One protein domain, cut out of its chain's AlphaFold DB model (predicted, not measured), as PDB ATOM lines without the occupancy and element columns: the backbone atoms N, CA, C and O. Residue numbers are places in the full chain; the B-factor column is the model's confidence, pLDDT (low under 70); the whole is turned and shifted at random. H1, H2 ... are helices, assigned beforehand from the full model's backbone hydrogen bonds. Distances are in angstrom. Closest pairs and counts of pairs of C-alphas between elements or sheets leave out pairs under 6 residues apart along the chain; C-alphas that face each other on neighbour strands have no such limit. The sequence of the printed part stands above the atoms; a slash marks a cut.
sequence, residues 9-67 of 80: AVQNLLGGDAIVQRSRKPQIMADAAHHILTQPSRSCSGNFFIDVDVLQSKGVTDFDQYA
ATOM      1  N   ALA A   9      36.963  -9.650 -31.110       84.00
ATOM      2  CA  ALA A   9      38.152 -10.480 -30.928       84.00
ATOM      3  C   ALA A   9      39.435  -9.638 -30.852       84.00
ATOM      4  O   ALA A   9      40.287  -9.905 -30.008       84.00
ATOM      5  N   VAL A  10      39.554  -8.594 -31.680       82.44
ATOM      6  CA  VAL A  10      40.700  -7.674 -31.630       82.44
ATOM      7  C   VAL A  10      40.758  -6.951 -30.290       82.44
ATOM      8  O   VAL A  10      41.810  -6.932 -29.650       82.44
ATOM      9  N   GLN A  11      39.613  -6.447 -29.827       81.81
ATOM     10  CA  GLN A  11      39.509  -5.794 -28.527       81.81
ATOM     11  C   GLN A  11      39.846  -6.747 -27.372       81.81
ATOM     12  O   GLN A  11      40.603  -6.391 -26.476       81.81
ATOM     13  N   ASN A  12      39.328  -7.973 -27.393       79.81
ATOM     14  CA  ASN A  12      39.455  -8.875 -26.249       79.81
ATOM     15  C   ASN A  12      40.783  -9.647 -26.210       79.81
ATOM     16  O   ASN A  12      41.192 -10.058 -25.127       79.81
ATOM     17  N   LEU A  13      41.437  -9.890 -27.355       79.56
ATOM     18  CA  LEU A  13      42.517 -10.887 -27.454       79.56
ATOM     19  C   LEU A  13      43.820 -10.393 -28.103       79.56
ATOM     20  O   LEU A  13      44.863 -10.983 -27.837       79.56
ATOM     21  N   LEU A  14      43.802  -9.357 -28.951       73.50
ATOM     22  CA  LEU A  14      44.949  -9.029 -29.825       73.50
ATOM     23  C   LEU A  14      45.742  -7.780 -29.420       73.50
ATOM     24  O   LEU A  14      46.729  -7.455 -30.071       73.50
ATOM     25  N   GLY A  15      45.348  -7.097 -28.348       76.19
ATOM     26  CA  GLY A  15      46.059  -5.909 -27.859       76.19
ATOM     27  C   GLY A  15      45.162  -4.783 -27.355       76.19
ATOM     28  O   GLY A  15      45.655  -3.678 -27.124       76.19
ATOM     29  N   GLY A  16      43.865  -5.046 -27.164       87.25
ATOM     30  CA  GLY A  16      42.961  -4.111 -26.505       87.25
ATOM     31  C   GLY A  16      42.734  -2.832 -27.298       87.25
ATOM     32  O   GLY A  16      42.866  -2.791 -28.524       87.25
ATOM     33  N   ASP A  17      42.416  -1.767 -26.567       88.56
ATOM     34  CA  ASP A  17      42.060  -0.475 -27.149       88.56
ATOM     35  C   ASP A  17      43.170   0.096 -28.043       88.56
ATOM     36  O   ASP A  17      42.872   0.721 -29.055       88.56
ATOM     37  N   ALA A  18      44.446  -0.179 -27.746       88.75
ATOM     38  CA  ALA A  18      45.573   0.318 -28.536       88.75
ATOM     39  C   ALA A  18      45.565  -0.200 -29.986       88.75
ATOM     40  O   ALA A  18      45.821   0.566 -30.916       88.75
ATOM     41  N   ILE A  19      45.250  -1.484 -30.193       90.50
ATOM     42  CA  ILE A  19      45.123  -2.054 -31.542       90.50
ATOM     43  C   ILE A  19      43.807  -1.621 -32.181       90.50
ATOM     44  O   ILE A  19      43.780  -1.334 -33.377       90.50
ATOM     45  N   VAL A  20      42.732  -1.500 -31.397       92.88
ATOM     46  CA  VAL A  20      41.437  -1.008 -31.891       92.88
ATOM     47  C   VAL A  20      41.556   0.409 -32.464       92.88
ATOM     48  O   VAL A  20      41.035   0.642 -33.550       92.88
ATOM     49  N   GLN A  21      42.284   1.328 -31.818       95.12
ATOM     50  CA  GLN A  21      42.500   2.684 -32.357       95.12
ATOM     51  C   GLN A  21      43.272   2.678 -33.685       95.12
ATOM     52  O   GLN A  21      43.012   3.497 -34.559       95.12
ATOM     53  N   ARG A  22      44.181   1.714 -33.870       95.38
ATOM     54  CA  ARG A  22      44.959   1.510 -35.106       95.38
ATOM     55  C   ARG A  22      44.239   0.644 -36.145       95.38
ATOM     56  O   ARG A  22      44.863   0.208 -37.110       95.38
ATOM     57  N   SER A  23      42.963   0.331 -35.930       96.31
ATOM     58  CA  SER A  23      42.169  -0.533 -36.801       96.31
ATOM     59  C   SER A  23      41.153   0.267 -37.611       96.31
ATOM     60  O   SER A  23      40.762   1.382 -37.256       96.31
ATOM     61  N   ARG A  24      40.645  -0.350 -38.679       97.38
ATOM     62  CA  ARG A  24      39.467   0.142 -39.395       97.38
ATOM     63  C   ARG A  24      38.181  -0.451 -38.829       97.38
ATOM     64  O   ARG A  24      38.148  -1.559 -38.293       97.38
ATOM     65  N   LYS A  25      37.093   0.294 -38.964       97.56
ATOM     66  CA  LYS A  25      35.740  -0.108 -38.601       97.56
ATOM     67  C   LYS A  25      35.268  -1.238 -39.535       97.56
ATOM     68  O   LYS A  25      35.565  -1.192 -40.730       97.56
ATOM     69  N   PRO A  26      34.480  -2.216 -39.050       97.81
ATOM     70  CA  PRO A  26      33.985  -3.341 -39.858       97.81
ATOM     71  C   PRO A  26      33.231  -2.960 -41.143       97.81
ATOM     72  O   PRO A  26      33.151  -3.762 -42.071       97.81
ATOM     73  N   GLN A  27      32.696  -1.740 -41.218       98.25
ATOM     74  CA  GLN A  27      31.970  -1.206 -42.371       98.25
ATOM     75  C   GLN A  27      32.789  -1.253 -43.668       98.25
ATOM     76  O   GLN A  27      32.201  -1.469 -44.721       98.25
ATOM     77  N   ILE A  28      34.123  -1.138 -43.614       98.25
ATOM     78  CA  ILE A  28      34.956  -1.234 -44.825       98.25
ATOM     79  C   ILE A  28      34.819  -2.602 -45.506       98.25
ATOM     80  O   ILE A  28      34.631  -2.693 -46.719       98.25
ATOM     81  N   MET A  29      34.814  -3.673 -44.708       98.25
ATOM     82  CA  MET A  29      34.619  -5.037 -45.195       98.25
ATOM     83  C   MET A  29      33.189  -5.241 -45.698       98.25
ATOM     84  O   MET A  29      32.990  -5.917 -46.705       98.25
ATOM     85  N   ALA A  30      32.196  -4.644 -45.028       98.31
ATOM     86  CA  ALA A  30      30.800  -4.714 -45.453       98.31
ATOM     87  C   ALA A  30      30.589  -4.055 -46.825       98.31
ATOM     88  O   ALA A  30      29.989  -4.660 -47.713       98.31
ATOM     89  N   ASP A  31      31.138  -2.859 -47.031       98.31
ATOM     90  CA  ASP A  31      31.016  -2.122 -48.289       98.31
ATOM     91  C   ASP A  31      31.772  -2.800 -49.436       98.31
ATOM     92  O   ASP A  31      31.287  -2.817 -50.574       98.31
ATOM     93  N   ALA A  32      32.950  -3.366 -49.156       98.31
ATOM     94  CA  ALA A  32      33.715  -4.134 -50.133       98.31
ATOM     95  C   ALA A  32      32.959  -5.411 -50.532       98.31
ATOM     96  O   ALA A  32      32.784  -5.686 -51.721       98.31
ATOM     97  N   ALA A  33      32.432  -6.152 -49.553       98.12
ATOM     98  CA  ALA A  33      31.626  -7.343 -49.800       98.12
ATOM     99  C   ALA A  33      30.357  -7.014 -50.593       98.12
ATOM    100  O   ALA A  33      30.050  -7.707 -51.560       98.12
ATOM    101  N   HIS A  34      29.648  -5.937 -50.245       98.19
ATOM    102  CA  HIS A  34      28.476  -5.487 -50.995       98.19
ATOM    103  C   HIS A  34      28.826  -5.213 -52.462       98.19
ATOM    104  O   HIS A  34      28.098  -5.632 -53.363       98.19
ATOM    105  N   HIS A  35      29.952  -4.546 -52.726       97.31
ATOM    106  CA  HIS A  35      30.394  -4.298 -54.096       97.31
ATOM    107  C   HIS A  35      30.663  -5.602 -54.857       97.31
ATOM    108  O   HIS A  35      30.132  -5.770 -55.952       97.31
ATOM    109  N   ILE A  36      31.415  -6.539 -54.271       97.56
ATOM    110  CA  ILE A  36      31.739  -7.837 -54.892       97.56
ATOM    111  C   ILE A  36      30.465  -8.638 -55.184       97.56
ATOM    112  O   ILE A  36      30.274  -9.126 -56.296       97.56
ATOM    113  N   LEU A  37      29.568  -8.750 -54.202       97.75
ATOM    114  CA  LEU A  37      28.357  -9.571 -54.292       97.75
ATOM    115  C   LEU A  37      27.309  -9.014 -55.264       97.75
ATOM    116  O   LEU A  37      26.405  -9.743 -55.668       97.75
ATOM    117  N   THR A  38      27.425  -7.742 -55.648       97.00
ATOM    118  CA  THR A  38      26.552  -7.104 -56.644       97.00
ATOM    119  C   THR A  38      27.134  -7.125 -58.060       97.00
ATOM    120  O   THR A  38      26.458  -6.698 -58.996       97.00
ATOM    121  N   GLN A  39      28.346  -7.661 -58.254       96.56
ATOM    122  CA  GLN A  39      28.921  -7.851 -59.587       96.56
ATOM    123  C   GLN A  39      28.378  -9.109 -60.285       96.56
ATOM    124  O   GLN A  39      27.981 -10.076 -59.629       96.56
ATOM    125  N   PRO A  40      28.409  -9.163 -61.632       97.19
ATOM    126  CA  PRO A  40      28.077 -10.382 -62.358       97.19
ATOM    127  C   PRO A  40      29.025 -11.532 -61.983       97.19
ATOM    128  O   PRO A  40      30.233 -11.472 -62.212       97.19
ATOM    129  N   SER A  41      28.471 -12.630 -61.467       95.81
ATOM    130  CA  SER A  41      29.254 -13.769 -60.956       95.81
ATOM    131  C   SER A  41      30.135 -14.455 -62.007       95.81
ATOM    132  O   SER A  41      31.144 -15.070 -61.672       95.81
ATOM    133  N   ARG A  42      29.783 -14.336 -63.294       96.50
ATOM    134  CA  ARG A  42      30.576 -14.885 -64.408       96.50
ATOM    135  C   ARG A  42      31.865 -14.110 -64.675       96.50
ATOM    136  O   ARG A  42      32.786 -14.686 -65.240       96.50
ATOM    137  N   SER A  43      31.921 -12.833 -64.301       95.19
ATOM    138  CA  SER A  43      33.103 -11.982 -64.472       95.19
ATOM    139  C   SER A  43      33.820 -11.680 -63.154       95.19
ATOM    140  O   SER A  43      34.988 -11.311 -63.181       95.19
ATOM    141  N   CYS A  44      33.155 -11.847 -62.007       95.69
ATOM    142  CA  CYS A  44      33.721 -11.611 -60.680       95.69
ATOM    143  C   CYS A  44      33.840 -12.932 -59.896       95.69
ATOM    144  O   CYS A  44      32.997 -13.262 -59.068       95.69
ATOM    145  N   SER A  45      34.876 -13.722 -60.195       95.94
ATOM    146  CA  SER A  45      35.156 -15.005 -59.533       95.94
ATOM    147  C   SER A  45      36.656 -15.316 -59.545       95.94
ATOM    148  O   SER A  45      37.374 -14.827 -60.411       95.94
ATOM    149  N   GLY A  46      37.127 -16.127 -58.588       96.69
ATOM    150  CA  GLY A  46      38.526 -16.576 -58.509       96.69
ATOM    151  C   GLY A  46      39.528 -15.533 -57.997       96.69
ATOM    152  O   GLY A  46      40.723 -15.688 -58.224       96.69
ATOM    153  N   ASN A  47      39.059 -14.483 -57.318       96.69
ATOM    154  CA  ASN A  47      39.895 -13.380 -56.841       96.69
ATOM    155  C   ASN A  47      40.132 -13.452 -55.325       96.69
ATOM    156  O   ASN A  47      39.210 -13.757 -54.566       96.69
ATOM    157  N   PHE A  48      41.333 -13.075 -54.889       96.69
ATOM    158  CA  PHE A  48      41.642 -12.754 -53.493       96.69
ATOM    159  C   PHE A  48      41.674 -11.233 -53.345       96.69
ATOM    160  O   PHE A  48      42.693 -10.597 -53.589       96.69
ATOM    161  N   PHE A  49      40.525 -10.646 -53.027       97.44
ATOM    162  CA  PHE A  49      40.385  -9.195 -52.968       97.44
ATOM    163  C   PHE A  49      40.950  -8.587 -51.680       97.44
ATOM    164  O   PHE A  49      40.769  -9.136 -50.589       97.44
ATOM    165  N   ILE A  50      41.528  -7.392 -51.815       98.00
ATOM    166  CA  ILE A  50      41.771  -6.461 -50.714       98.00
ATOM    167  C   ILE A  50      40.640  -5.430 -50.697       98.00
ATOM    168  O   ILE A  50      40.217  -4.925 -51.735       98.00
ATOM    169  N   ASP A  51      40.112  -5.155 -49.511       98.06
ATOM    170  CA  ASP A  51      38.979  -4.255 -49.281       98.06
ATOM    171  C   ASP A  51      39.231  -2.841 -49.813       98.06
ATOM    172  O   ASP A  51      38.380  -2.301 -50.520       98.06
ATOM    173  N   VAL A  52      40.405  -2.267 -49.543       97.56
ATOM    174  CA  VAL A  52      40.785  -0.943 -50.060       97.56
ATOM    175  C   VAL A  52      40.814  -0.922 -51.583       97.56
ATOM    176  O   VAL A  52      40.162  -0.062 -52.169       97.56
ATOM    177  N   ASP A  53      41.464  -1.889 -52.227       97.88
ATOM    178  CA  ASP A  53      41.557  -1.949 -53.693       97.88
ATOM    179  C   ASP A  53      40.172  -2.071 -54.346       97.88
ATOM    180  O   ASP A  53      39.861  -1.398 -55.333       97.88
ATOM    181  N   VAL A  54      39.288  -2.886 -53.759       98.00
ATOM    182  CA  VAL A  54      37.894  -3.010 -54.208       98.00
ATOM    183  C   VAL A  54      37.171  -1.671 -54.109       98.00
ATOM    184  O   VAL A  54      36.488  -1.257 -55.048       98.00
ATOM    185  N   LEU A  55      37.315  -0.968 -52.988       98.19
ATOM    186  CA  LEU A  55      36.640   0.305 -52.758       98.19
ATOM    187  C   LEU A  55      37.231   1.438 -53.616       98.19
ATOM    188  O   LEU A  55      36.486   2.289 -54.103       98.19
ATOM    189  N   GLN A  56      38.535   1.417 -53.881       97.94
ATOM    190  CA  GLN A  56      39.175   2.312 -54.845       97.94
ATOM    191  C   GLN A  56      38.631   2.083 -56.255       97.94
ATOM    192  O   GLN A  56      38.326   3.049 -56.954       97.94
ATOM    193  N   SER A  57      38.414   0.827 -56.661       96.06
ATOM    194  CA  SER A  57      37.866   0.507 -57.989       96.06
ATOM    195  C   SER A  57      36.453   1.070 -58.223       96.06
ATOM    196  O   SER A  57      36.092   1.368 -59.361       96.06
ATOM    197  N   LYS A  58      35.674   1.296 -57.152       94.69
ATOM    198  CA  LYS A  58      34.366   1.980 -57.205       94.69
ATOM    199  C   LYS A  58      34.448   3.503 -57.001       94.69
ATOM    200  O   LYS A  58      33.408   4.149 -56.889       94.69
ATOM    201  N   GLY A  59      35.652   4.072 -56.931       96.75
ATOM    202  CA  GLY A  59      35.894   5.513 -56.818       96.75
ATOM    203  C   GLY A  59      35.991   6.066 -55.393       96.75
ATOM    204  O   GLY A  59      35.959   7.284 -55.231       96.75
ATOM    205  N   VAL A  60      36.106   5.227 -54.357       97.81
ATOM    206  CA  VAL A  60      36.385   5.719 -52.995       97.81
ATOM    207  C   VAL A  60      37.837   6.174 -52.916       97.81
ATOM    208  O   VAL A  60      38.752   5.401 -53.184       97.81
ATOM    209  N   THR A  61      38.038   7.427 -52.526       96.69
ATOM    210  CA  THR A  61      39.366   8.032 -52.357       96.69
ATOM    211  C   THR A  61      39.669   8.395 -50.906       96.69
ATOM    212  O   THR A  61      40.833   8.412 -50.523       96.69
ATOM    213  N   ASP A  62      38.633   8.643 -50.101       96.56
ATOM    214  CA  ASP A  62      38.746   8.936 -48.675       96.56
ATOM    215  C   ASP A  62      38.400   7.696 -47.837       96.56
ATOM    216  O   ASP A  62      37.255   7.225 -47.820       96.56
ATOM    217  N   PHE A  63      39.410   7.174 -47.138       96.69
ATOM    218  CA  PHE A  63      39.302   6.009 -46.263       96.69
ATOM    219  C   PHE A  63      39.302   6.368 -44.773       96.69
ATOM    220  O   PHE A  63      39.083   5.473 -43.950       96.69
ATOM    221  N   ASP A  64      39.462   7.642 -44.411       96.38
ATOM    222  CA  ASP A  64      39.491   8.088 -43.012       96.38
ATOM    223  C   ASP A  64      38.139   7.850 -42.335       96.38
ATOM    224  O   ASP A  64      38.066   7.530 -41.148       96.38
ATOM    225  N   GLN A  65      37.050   7.873 -43.111       96.56
ATOM    226  CA  GLN A  65      35.715   7.482 -42.646       96.56
ATOM    227  C   GLN A  65      35.677   6.071 -42.028       96.56
ATOM    228  O   GLN A  65      34.893   5.808 -41.106       96.56
ATOM    229  N   TYR A  66      36.546   5.170 -42.495       97.81
ATOM    230  CA  TYR A  66      36.660   3.810 -41.988       97.81
ATOM    231  C   TYR A  66      37.671   3.676 -40.854       97.81
ATOM    232  O   TYR A  66      37.651   2.646 -40.195       97.81
ATOM    233  N   ALA A  67      38.526   4.658 -40.573       97.38
ATOM    234  CA  ALA A  67      39.423   4.590 -39.423       97.38
ATOM    235  C   ALA A  67      38.629   4.682 -38.109       97.38
ATOM    236  O   ALA A  67      37.641   5.421 -38.019       97.38
TER     237      ALA A  67
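What this domain is: This is residues 9 to 67 of the 80 residues of a protein of Planctomycetaceae bacterium (UniProt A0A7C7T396). This is a long, loose model in two parts: a small head at one end, where the short helices H1 and H2 make a corner, and a larger body, where H3 and H4 pack on each other at a steep angle. The tight link of residues 22 to 26 joins head to body; at the far end residues 37 to 43, of which 37 belongs to H3, stand free and stick out, residues 38 to 50 make a wide loop from H3 to H4, and after H4 the last residues fold back towards the head. The printed part has 59 residues, with four named helices in the order H1, H2, H3, H4 and no named strand; the class is all helix, though the named helices hold only 29 of the 59 residues, under half. The whole is loose, with a radius of gyration of the C-alphas of 13.8 A, and elongated, with spans of 41 by 24 by 14 A.

Where its parts are: The printed part begins with H1, residues 9 to 13, whose first C-alpha, of Ala 9, is at (38.152, -10.480, -30.928). H2, residues 16 to 21, measures 9.0 A from first to last C-alpha. H3, residues 27 to 37, is the longest helix by residues and measures 15.0 A; its first C-alpha, of Gln 27, is at (31.970, -1.206, -42.371). H4, residues 51 to 57, measures 10.0 A and ends with the C-alpha of Ser 57 at (37.866, 0.507, -57.989). Residues 58 to 67 follow with no named element.

How they stand to each other: H1 and H2 touch only at the corner by their tight link; their closest C-alphas are those of Gln 11 and Asp 17, 6.1 A apart. A tight link of five residues leads from H2 to H3, but these two helices are apart. H3 and H4 touch, with 12 pairs of C-alphas within 8 A; the closest are those of Ala 32 and Asp 51, 5.3 A apart. Their lines stand at a steep tilt of 58 degrees, and they run the same way. H1 is apart from both H3 and H4, and H2 is apart from H4. In H1, H2, H3 and H4 every O i to N i+4 pair of the backbone is within hydrogen-bond range.

The domain as a whole: The two C-alphas farthest apart are those of Ala 18 and Arg 42, at 41.7 A, while those of Ala 9 and Ala 67 are 17.3 A apart. The printed part has no cut. The link from H3 to H4, residues 38 to 50, is long, and its C-alphas lie 7 to 22 A from the mean of the C-alphas. The mean pLDDT of the printed part is 94.4, that of H1 is 82, and no printed residue is under 70.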